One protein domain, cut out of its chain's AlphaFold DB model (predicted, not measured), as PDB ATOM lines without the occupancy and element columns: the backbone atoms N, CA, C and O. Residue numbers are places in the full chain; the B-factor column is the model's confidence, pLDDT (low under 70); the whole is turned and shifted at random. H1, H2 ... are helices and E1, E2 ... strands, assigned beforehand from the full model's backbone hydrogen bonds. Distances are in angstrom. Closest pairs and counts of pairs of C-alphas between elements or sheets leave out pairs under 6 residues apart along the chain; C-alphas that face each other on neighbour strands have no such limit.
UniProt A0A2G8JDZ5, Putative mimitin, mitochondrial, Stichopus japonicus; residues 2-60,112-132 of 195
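What this domain is: This is residues 2 to 60 and 112 to 132 of the 195 residues of the protein "Putative mimitin, mitochondrial" of Stichopus japonicus (UniProt A0A2G8JDZ5). Residues 2 to 23, with H1 and H2, stick out as an arm from a strongly twisted three-stranded sheet, grazed by short H3. Printed are 80 residues, class mixed, in the order H1 H2 E1 E2 E3 H3; E1 E2 E3 form a meander, each strand the antiparallel neighbour of the one before. The whole is extended, radius of gyration of the C-alphas 18.2 A, spans 52 by 37 by 22 A.

Where its parts are: Find C-alpha 3 at (27.975, 26.045, 58.463), where H1, residues 3 to 10, begins. Next come H2, 14 to 23, 14.9 A long; E1, 26 to 32, 17.3 A; E2, 38 to 43; E3, 52 to 56. H3, 122 to 125, ends at (3.905, 13.160, 24.718).

How they stand to each other: H1 and H2 are about perpendicular, 84 degrees; every O i to N i+4 pair in both is within hydrogen-bond range. In hairpins E1-E2 and E2-E3, find N 28 and O 41, 3.0 A, and N 40 and O 54, 2.8 A, within that range. H3, too short for such helix pairs, only grazes the sheet.

The domain as a whole: Residues 61 to 111 are cut out, a 20.7 A gap between C-alphas 60 and 112. pLDDT is under 70 at 44 residues.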
ATOM      1  N   THR A   2      30.852  27.651  61.237       64.56
ATOM      2  CA  THR A   2      31.278  26.487  60.428       64.56
ATOM      3  C   THR A   2      30.284  26.067  59.334       64.56
ATOM      4  O   THR A   2      30.687  25.472  58.341       64.56
ATOM      5  N   PHE A   3      28.999  26.422  59.452       62.75
ATOM      6  CA  PHE A   3      27.975  26.045  58.463       62.75
ATOM      7  C   PHE A   3      28.104  26.780  57.116       62.75
ATOM      8  O   PHE A   3      27.821  26.199  56.072       62.75
ATOM      9  N   ALA A   4      28.576  28.032  57.115       65.44
ATOM     10  CA  ALA A   4      28.751  28.812  55.885       65.44
ATOM     11  C   ALA A   4      29.917  28.299  55.016       65.44
ATOM     12  O   ALA A   4      29.826  28.330  53.791       65.44
ATOM     13  N   PHE A   5      30.978  27.762  55.634       62.44
ATOM     14  CA  PHE A   5      32.108  27.168  54.914       62.44
ATOM     15  C   PHE A   5      31.738  25.840  54.237       62.44
ATOM     16  O   PHE A   5      32.114  25.624  53.089       62.44
ATOM     17  N   MET A   6      30.918  24.996  54.877       61.50
ATOM     18  CA  MET A   6      30.445  23.750  54.251       61.50
ATOM     19  C   MET A   6      29.540  23.995  53.032       61.50
ATOM     20  O   MET A   6      29.601  23.244  52.060       61.50
ATOM     21  N   LEU A   7      28.729  25.060  53.035       61.09
ATOM     22  CA  LEU A   7      27.892  25.413  51.881       61.09
ATOM     23  C   LEU A   7      28.712  25.938  50.689       61.09
ATOM     24  O   LEU A   7      28.338  25.689  49.543       61.09
ATOM     25  N   LEU A   8      29.847  26.601  50.935       64.31
ATOM     26  CA  LEU A   8      30.736  27.090  49.874       64.31
ATOM     27  C   LEU A   8      31.474  25.952  49.148       64.31
ATOM     28  O   LEU A   8      31.614  26.017  47.924       64.31
ATOM     29  N   ASP A   9      31.863  24.884  49.851       62.44
ATOM     30  CA  ASP A   9      32.478  23.706  49.215       62.44
ATOM     31  C   ASP A   9      31.470  22.876  48.404       62.44
ATOM     32  O   ASP A   9      31.794  22.371  47.325       62.44
ATOM     33  N   LEU A  10      30.206  22.815  48.837       59.38
ATOM     34  CA  LEU A  10      29.130  22.180  48.064       59.38
ATOM     35  C   LEU A  10      28.856  22.914  46.736       59.38
ATOM     36  O   LEU A  10      28.548  22.271  45.730       59.38
ATOM     37  N   CYS A  11      29.047  24.238  46.680       56.22
ATOM     38  CA  CYS A  11      28.887  25.034  45.453       56.22
ATOM     39  C   CYS A  11      29.969  24.786  44.383       56.22
ATOM     40  O   CYS A  11      29.774  25.169  43.220       56.22
ATOM     41  N   ARG A  12      31.093  24.154  44.747       62.62
ATOM     42  CA  ARG A  12      32.186  23.815  43.822       62.62
ATOM     43  C   ARG A  12      32.005  22.463  43.133       62.62
ATOM     44  O   ARG A  12      32.656  22.217  42.123       62.62
ATOM     45  N   ASN A  13      31.104  21.617  43.631       69.56
ATOM     46  CA  ASN A  13      30.840  20.309  43.045       69.56
ATOM     47  C   ASN A  13      29.916  20.439  41.821       69.56
ATOM     48  O   ASN A  13      28.790  20.936  41.919       69.56
ATOM     49  N   GLU A  14      30.361  19.950  40.662       69.81
ATOM     50  CA  GLU A  14      29.578  19.969  39.413       69.81
ATOM     51  C   GLU A  14      28.227  19.248  39.559       69.81
ATOM     52  O   GLU A  14      27.230  19.630  38.938       69.81
ATOM     53  N   TYR A  15      28.166  18.274  40.469       71.25
ATOM     54  CA  TYR A  15      26.954  17.546  40.822       71.25
ATOM     55  C   TYR A  15      25.847  18.455  41.379       71.25
ATOM     56  O   TYR A  15      24.712  18.398  40.901       71.25
ATOM     57  N   PHE A  16      26.158  19.367  42.311       67.06
ATOM     58  CA  PHE A  16      25.152  20.277  42.877       67.06
ATOM     59  C   PHE A  16      24.629  21.262  41.835       67.06
ATOM     60  O   PHE A  16      23.430  21.539  41.788       67.06
ATOM     61  N   ARG A  17      25.491  21.721  40.920       64.88
ATOM     62  CA  ARG A  17      25.060  22.570  39.803       64.88
ATOM     63  C   ARG A  17      24.042  21.865  38.908       64.88
ATOM     64  O   ARG A  17      23.126  22.529  38.437       64.88
ATOM     65  N   SER A  18      24.152  20.551  38.701       64.88
ATOM     66  CA  SER A  18      23.186  19.782  37.900       64.88
ATOM     67  C   SER A  18      21.793  19.707  38.543       64.88
ATOM     68  O   SER A  18      20.791  19.887  37.847       64.88
ATOM     69  N   ILE A  19      21.727  19.553  39.870       67.50
ATOM     70  CA  ILE A  19      20.466  19.469  40.625       67.50
ATOM     71  C   ILE A  19      19.727  20.813  40.572       67.50
ATOM     72  O   ILE A  19      18.542  20.860  40.246       67.50
ATOM     73  N   PHE A  20      20.436  21.924  40.797       64.69
ATOM     74  CA  PHE A  20      19.840  23.263  40.710       64.69
ATOM     75  C   PHE A  20      19.591  23.729  39.268       64.69
ATOM     76  O   PHE A  20      18.762  24.605  39.026       64.69
ATOM     77  N   LYS A  21      20.269  23.148  38.272       65.81
ATOM     78  CA  LYS A  21      19.960  23.417  36.861       65.81
ATOM     79  C   LYS A  21      18.615  22.805  36.466       65.81
ATOM     80  O   LYS A  21      17.878  23.442  35.725       65.81
ATOM     81  N   ALA A  22      18.256  21.649  37.028       59.53
ATOM     82  CA  ALA A  22      16.928  21.058  36.855       59.53
ATOM     83  C   ALA A  22      15.812  21.860  37.556       59.53
ATOM     84  O   ALA A  22      14.664  21.805  37.124       59.53
ATOM     85  N   SER A  23      16.129  22.637  38.601       64.44
ATOM     86  CA  SER A  23      15.145  23.488  39.289       64.44
ATOM     87  C   SER A  23      14.904  24.842  38.612       64.44
ATOM     88  O   SER A  23      13.957  25.529  38.980       64.44
ATOM     89  N   LYS A  24      15.744  25.249  37.648       66.94
ATOM     90  CA  LYS A  24      15.545  26.491  36.875       66.94
ATOM     91  C   LYS A  24      14.533  26.353  35.742       66.94
ATOM     92  O   LYS A  24      14.079  27.363  35.215       66.94
ATOM     93  N   ASP A  25      14.178  25.127  35.376       74.88
ATOM     94  CA  ASP A  25      13.198  24.863  34.333       74.88
ATOM     95  C   ASP A  25      11.810  25.342  34.794       74.88
ATOM     96  O   ASP A  25      11.117  24.685  35.577       74.88
ATOM     97  N   VAL A  26      11.395  26.517  34.306       81.62
ATOM     98  CA  VAL A  26      10.081  27.091  34.605       81.62
ATOM     99  C   VAL A  26       9.012  26.233  33.930       81.62
ATOM    100  O   VAL A  26       8.852  26.225  32.706       81.62
ATOM    101  N   LYS A  27       8.262  25.490  34.745       90.19
ATOM    102  CA  LYS A  27       7.109  24.707  34.298       90.19
ATOM    103  C   LYS A  27       5.930  25.644  34.045       90.19
ATOM    104  O   LYS A  27       5.345  26.180  34.985       90.19
ATOM    105  N   LYS A  28       5.533  25.812  32.783       90.50
ATOM    106  CA  LYS A  28       4.310  26.540  32.427       90.50
ATOM    107  C   LYS A  28       3.124  25.579  32.435       90.50
ATOM    108  O   LYS A  28       3.123  24.612  31.675       90.50
ATOM    109  N   LEU A  29       2.113  25.843  33.264       92.69
ATOM    110  CA  LEU A  29       0.865  25.075  33.251       92.69
ATOM    111  C   LEU A  29       0.142  25.304  31.916       92.69
ATOM    112  O   LEU A  29      -0.215  26.431  31.576       92.69
ATOM    113  N   VAL A  30      -0.045  24.230  31.152       93.12
ATOM    114  CA  VAL A  30      -0.732  24.246  29.851       93.12
ATOM    115  C   VAL A  30      -2.227  24.019  30.031       93.12
ATOM    116  O   VAL A  30      -3.031  24.618  29.322       93.12
ATOM    117  N   GLY A  31      -2.600  23.148  30.968       91.00
ATOM    118  CA  GLY A  31      -3.991  22.831  31.250       91.00
ATOM    119  C   GLY A  31      -4.148  21.711  32.268       91.00
ATOM    120  O   GLY A  31      -3.171  21.092  32.703       91.00
ATOM    121  N   THR A  32      -5.402  21.463  32.624       92.75
ATOM    122  CA  THR A  32      -5.838  20.403  33.535       92.75
ATOM    123  C   THR A  32      -6.901  19.558  32.851       92.75
ATOM    124  O   THR A  32      -7.792  20.110  32.202       92.75
ATOM    125  N   ASP A  33      -6.816  18.232  32.963       89.06
ATOM    126  CA  ASP A  33      -7.861  17.358  32.417       89.06
ATOM    127  C   ASP A  33      -9.069  17.221  33.359       89.06
ATOM    128  O   ASP A  33      -9.064  17.693  34.496       89.06
ATOM    129  N   LYS A  34     -10.122  16.542  32.876       84.62
ATOM    130  CA  LYS A  34     -11.338  16.234  33.651       84.62
ATOM    131  C   LYS A  34     -11.061  15.367  34.894       84.62
ATOM    132  O   LYS A  34     -11.919  15.283  35.764       84.62
ATOM    133  N   LEU A  35      -9.905  14.703  34.961       86.19
ATOM    134  CA  LEU A  35      -9.476  13.871  36.088       86.19
ATOM    135  C   LEU A  35      -8.615  14.664  37.088       86.19
ATOM    136  O   LEU A  35      -8.231  14.127  38.124       86.19
ATOM    137  N   GLY A  36      -8.312  15.931  36.797       89.12
ATOM    138  CA  GLY A  36      -7.480  16.806  37.618       89.12
ATOM    139  C   GLY A  36      -5.976  16.698  37.355       89.12
ATOM    140  O   GLY A  36      -5.211  17.394  38.026       89.12
ATOM    141  N   ASN A  37      -5.516  15.879  36.403       91.56
ATOM    142  CA  ASN A  37      -4.088  15.798  36.086       91.56
ATOM    143  C   ASN A  37      -3.617  17.117  35.464       91.56
ATOM    144  O   ASN A  37      -4.301  17.702  34.614       91.56
ATOM    145  N   LYS A  38      -2.432  17.574  35.874       92.81
ATOM    146  CA  LYS A  38      -1.835  18.843  35.445       92.81
ATOM    147  C   LYS A  38      -0.780  18.588  34.378       92.81
ATOM    148  O   LYS A  38       0.087  17.728  34.532       92.81
ATOM    149  N   TYR A  39      -0.832  19.365  33.303       90.81
ATOM    150  CA  TYR A  39       0.072  19.239  32.165       90.81
ATOM    151  C   TYR A  39       0.972  20.470  32.081       90.81
ATOM    152  O   TYR A  39       0.478  21.596  32.002       90.81
ATOM    153  N   PHE A  40       2.287  20.262  32.060       92.81
ATOM    154  CA  PHE A  40       3.281  21.331  32.044       92.81
ATOM    155  C   PHE A  40       4.153  21.279  30.787       92.81
ATOM    156  O   PHE A  40       4.616  20.213  30.368       92.81
ATOM    157  N   GLU A  41       4.420  22.450  30.214       90.50
ATOM    158  CA  GLU A  41       5.417  22.661  29.162       90.50
ATOM    159  C   GLU A  41       6.659  23.270  29.820       90.50
ATOM    160  O   GLU A  41       6.586  24.318  30.463       90.50
ATOM    161  N   ILE A  42       7.784  22.563  29.723       86.94
ATOM    162  CA  ILE A  42       9.073  23.002  30.250       86.94
ATOM    163  C   ILE A  42       9.731  23.842  29.162       86.94
ATOM    164  O   ILE A  42      10.146  23.318  28.121       86.94
ATOM    165  N   VAL A  43       9.789  25.150  29.399       82.06
ATOM    166  CA  VAL A  43      10.461  26.092  28.506       82.06
ATOM    167  C   VAL A  43      11.937  26.087  28.876       82.06
ATOM    168  O   VAL A  43      12.324  26.649  29.896       82.06
ATOM    169  N   SER A  44      12.762  25.423  28.071       75.75
ATOM    170  CA  SER A  44      14.209  25.536  28.207       75.75
ATOM    171  C   SER A  44      14.689  26.810  27.509       75.75
ATOM    172  O   SER A  44      14.310  27.095  26.375       75.75
ATOM    173  N   GLU A  45      15.559  27.577  28.168       73.44
ATOM    174  CA  GLU A  45      16.174  28.791  27.596       73.44
ATOM    175  C   GLU A  45      17.069  28.480  26.382       73.44
ATOM    176  O   GLU A  45      17.398  29.350  25.576       73.44
ATOM    177  N   SER A  46      17.467  27.216  26.214       73.12
ATOM    178  CA  SER A  46      18.233  26.769  25.059       73.12
ATOM    179  C   SER A  46      17.352  26.742  23.802       73.12
ATOM    180  O   SER A  46      16.605  25.790  23.581       73.12
ATOM    181  N   ILE A  47      17.528  27.745  22.939       60.62
ATOM    182  CA  ILE A  47      16.774  28.028  21.696       60.62
ATOM    183  C   ILE A  47      16.654  26.822  20.733       60.62
ATOM    184  O   ILE A  47      15.792  26.798  19.861       60.62
ATOM    185  N   LYS A  48      17.502  25.796  20.874       72.62
ATOM    186  CA  LYS A  48      17.561  24.634  19.965       72.62
ATOM    187  C   LYS A  48      16.964  23.344  20.532       72.62
ATOM    188  O   LYS A  48      16.905  22.347  19.813       72.62
ATOM    189  N   ALA A  49      16.556  23.318  21.799       72.31
ATOM    190  CA  ALA A  49      16.007  22.108  22.400       72.31
ATOM    191  C   ALA A  49      14.489  22.045  22.201       72.31
ATOM    192  O   ALA A  49      13.780  23.029  22.388       72.31
ATOM    193  N   LYS A  50      13.986  20.863  21.840       73.19
ATOM    194  CA  LYS A  50      12.547  20.609  21.763       73.19
ATOM    195  C   LYS A  50      11.896  20.845  23.135       73.19
ATOM    196  O   LYS A  50      12.454  20.379  24.135       73.19
ATOM    197  N   PRO A  51      10.734  21.523  23.201       76.81
ATOM    198  CA  PRO A  51      10.048  21.769  24.461       76.81
ATOM    199  C   PRO A  51       9.671  20.436  25.106       76.81
ATOM    200  O   PRO A  51       8.975  19.605  24.514       76.81
ATOM    201  N   LYS A  52      10.150  20.216  26.331       84.62
ATOM    202  CA  LYS A  52       9.843  19.001  27.085       84.62
ATOM    203  C   LYS A  52       8.455  19.137  27.698       84.62
ATOM    204  O   LYS A  52       8.070  20.194  28.192       84.62
ATOM    205  N   ARG A  53       7.692  18.051  27.672       86.06
ATOM    206  CA  ARG A  53       6.355  17.974  28.263       86.06
ATOM    207  C   ARG A  53       6.412  17.080  29.491       86.06
ATOM    208  O   ARG A  53       7.067  16.043  29.457       86.06
ATOM    209  N   SER A  54       5.749  17.488  30.567       88.31
ATOM    210  CA  SER A  54       5.632  16.692  31.794       88.31
ATOM    211  C   SER A  54       4.196  16.715  32.307       88.31
ATOM    212  O   SER A  54       3.460  17.667  32.054       88.31
ATOM    213  N   MET A  55       3.792  15.647  32.989       91.38
ATOM    214  CA  MET A  55       2.459  15.502  33.566       91.38
ATOM    215  C   MET A  55       2.601  15.166  35.045       91.38
ATOM    216  O   MET A  55       3.438  14.339  35.408       91.38
ATOM    217  N   GLU A  56       1.769  15.783  35.871       89.44
ATOM    218  CA  GLU A  56       1.613  15.459  37.283       89.44
ATOM    219  C   GLU A  56       0.204  14.905  37.493       89.44
ATOM    220  O   GLU A  56      -0.779  15.518  37.061       89.44
ATOM    221  N   SER A  57       0.105  13.713  38.084       87.50
ATOM    222  CA  SER A  57      -1.200  13.112  38.347       87.50
ATOM    223  C   SER A  57      -1.872  13.786  39.539       87.50
ATOM    224  O   SER A  57      -1.198  14.148  40.498       87.50
ATOM    225  N   SER A  58      -3.195  13.951  39.484       86.75
ATOM    226  CA  SER A  58      -3.997  14.394  40.636       86.75
ATOM    227  C   SER A  58      -4.133  13.325  41.710       86.75
ATOM    228  O   SER A  58      -4.484  13.637  42.845       86.75
ATOM    229  N   GLN A  59      -3.923  12.064  41.343       82.88
ATOM    230  CA  GLN A  59      -4.126  10.956  42.247       82.88
ATOM    231  C   GLN A  59      -2.908  10.846  43.158       82.88
ATOM    232  O   GLN A  59      -1.792  10.639  42.679       82.88
ATOM    233  N   GLU A  60      -3.128  11.000  44.464       76.38
ATOM    234  CA  GLU A  60      -2.100  10.709  45.457       76.38
ATOM    235  C   GLU A  60      -1.642   9.269  45.238       76.38
ATOM    236  O   GLU A  60      -2.450   8.334  45.190       76.38
ATOM    237  N   LEU A 112      -1.291  -9.005  37.239       45.06
ATOM    238  CA  LEU A 112      -0.316  -7.998  36.794       45.06
ATOM    239  C   LEU A 112      -0.706  -7.307  35.480       45.06
ATOM    240  O   LEU A 112      -0.191  -6.236  35.177       45.06
ATOM    241  N   PHE A 113      -1.663  -7.852  34.728       42.06
ATOM    242  CA  PHE A 113      -2.261  -7.161  33.578       42.06
ATOM    243  C   PHE A 113      -3.447  -6.261  33.947       42.06
ATOM    244  O   PHE A 113      -3.990  -5.569  33.089       42.06
ATOM    245  N   GLN A 114      -3.811  -6.215  35.232       42.72
ATOM    246  CA  GLN A 114      -4.773  -5.259  35.775       42.72
ATOM    247  C   GLN A 114      -4.085  -3.995  36.314       42.72
ATOM    248  O   GLN A 114      -4.696  -3.203  37.028       42.72
ATOM    249  N   TYR A 115      -2.830  -3.736  35.930       44.12
ATOM    250  CA  TYR A 115      -2.341  -2.366  35.920       44.12
ATOM    251  C   TYR A 115      -3.078  -1.641  34.807       44.12
ATOM    252  O   TYR A 115      -2.746  -1.739  33.626       44.12
ATOM    253  N   ARG A 116      -4.132  -0.942  35.228       40.88
ATOM    254  CA  ARG A 116      -4.771   0.159  34.523       40.88
ATOM    255  C   ARG A 116      -3.632   1.055  34.038       40.88
ATOM    256  O   ARG A 116      -3.130   1.884  34.791       40.88
ATOM    257  N   ILE A 117      -3.169   0.814  32.811       47.22
ATOM    258  CA  ILE A 117      -2.298   1.724  32.081       47.22
ATOM    259  C   ILE A 117      -3.052   3.033  32.180       47.22
ATOM    260  O   ILE A 117      -4.137   3.146  31.607       47.22
ATOM    261  N   LEU A 118      -2.559   3.953  33.014       50.34
ATOM    262  CA  LEU A 118      -3.063   5.311  33.080       50.34
ATOM    263  C   LEU A 118      -3.149   5.726  31.621       50.34
ATOM    264  O   LEU A 118      -2.125   5.796  30.941       50.34
ATOM    265  N   CYS A 119      -4.374   5.865  31.108       46.16
ATOM    266  CA  CYS A 119      -4.643   6.260  29.735       46.16
ATOM    267  C   CYS A 119      -4.295   7.741  29.592       46.16
ATOM    268  O   CYS A 119      -5.110   8.549  29.159       46.16
ATOM    269  N   VAL A 120      -3.079   8.110  29.989       55.66
ATOM    270  CA  VAL A 120      -2.440   9.337  29.588       55.66
ATOM    271  C   VAL A 120      -2.408   9.256  28.073       55.66
ATOM    272  O   VAL A 120      -1.883   8.277  27.531       55.66
ATOM    273  N   PRO A 121      -3.015  10.213  27.359       59.12
ATOM    274  CA  PRO A 121      -3.021  10.180  25.913       59.12
ATOM    275  C   PRO A 121      -1.567  10.160  25.438       59.12
ATOM    276  O   PRO A 121      -0.883  11.179  25.452       59.12
ATOM    277  N   HIS A 122      -1.078   8.998  25.005       60.56
ATOM    278  CA  HIS A 122       0.290   8.807  24.500       60.56
ATOM    279  C   HIS A 122       0.614   9.786  23.353       60.56
ATOM    280  O   HIS A 122       1.763  10.135  23.090       60.56
ATOM    281  N   ALA A 123      -0.440  10.279  22.696       62.09
ATOM    282  CA  ALA A 123      -0.424  11.326  21.684       62.09
ATOM    283  C   ALA A 123      -0.035  12.725  22.201       62.09
ATOM    284  O   ALA A 123       0.363  13.557  21.393       62.09
ATOM    285  N   TRP A 124      -0.141  13.015  23.503       63.34
ATOM    286  CA  TRP A 124       0.292  14.299  24.064       63.34
ATOM    287  C   TRP A 124       1.812  14.367  24.232       63.34
ATOM    288  O   TRP A 124       2.414  15.404  23.954       63.34
ATOM    289  N   PHE A 125       2.445  13.256  24.616       65.00
ATOM    290  CA  PHE A 125       3.905  13.160  24.718       65.00
ATOM    291  C   PHE A 125       4.589  13.083  23.352       65.00
ATOM    292  O   PHE A 125       5.671  13.634  23.163       65.00
ATOM    293  N   ARG A 126       3.955  12.439  22.368       60.12
ATOM    294  CA  ARG A 126       4.458  12.396  20.991       60.12
ATOM    295  C   ARG A 126       3.968  13.626  20.245       60.12
ATOM    296  O   ARG A 126       2.825  13.600  19.822       60.12
ATOM    297  N   GLU A 127       4.823  14.646  20.119       56.72
ATOM    298  CA  GLU A 127       4.764  15.935  19.377       56.72
ATOM    299  C   GLU A 127       3.836  16.058  18.133       56.72
ATOM    300  O   GLU A 127       4.198  16.680  17.136       56.72
ATOM    301  N   LYS A 128       2.609  15.534  18.137       52.91
ATOM    302  CA  LYS A 128       1.625  15.837  17.106       52.91
ATOM    303  C   LYS A 128       1.109  17.259  17.365       52.91
ATOM    304  O   LYS A 128       0.889  17.616  18.529       52.91
ATOM    305  N   PRO A 129       0.962  18.087  16.314       48.81
ATOM    306  CA  PRO A 129       0.614  19.499  16.440       48.81
ATOM    307  C   PRO A 129      -0.607  19.730  17.333       48.81
ATOM    308  O   PRO A 129      -1.600  19.004  17.240       48.81
ATOM    309  N   LYS A 130      -0.506  20.760  18.186       50.81
ATOM    310  CA  LYS A 130      -1.516  21.227  19.147       50.81
ATOM    311  C   LYS A 130      -2.876  21.392  18.451       50.81
ATOM    312  O   LYS A 130      -3.169  22.440  17.885       50.81
ATOM    313  N   ARG A 131      -3.751  20.388  18.539       51.03
ATOM    314  CA  ARG A 131      -5.189  20.663  18.627       51.03
ATOM    315  C   ARG A 131      -5.435  20.990  20.090       51.03
ATOM    316  O   ARG A 131      -5.245  20.121  20.935       51.03
ATOM    317  N   SER A 132      -5.757  22.247  20.382       51.25
ATOM    318  CA  SER A 132      -6.185  22.655  21.716       51.25
ATOM    319  C   SER A 132      -7.297  21.719  22.192       51.25
ATOM    320  O   SER A 132      -8.215  21.388  21.432       51.25
TER     321      SER A 132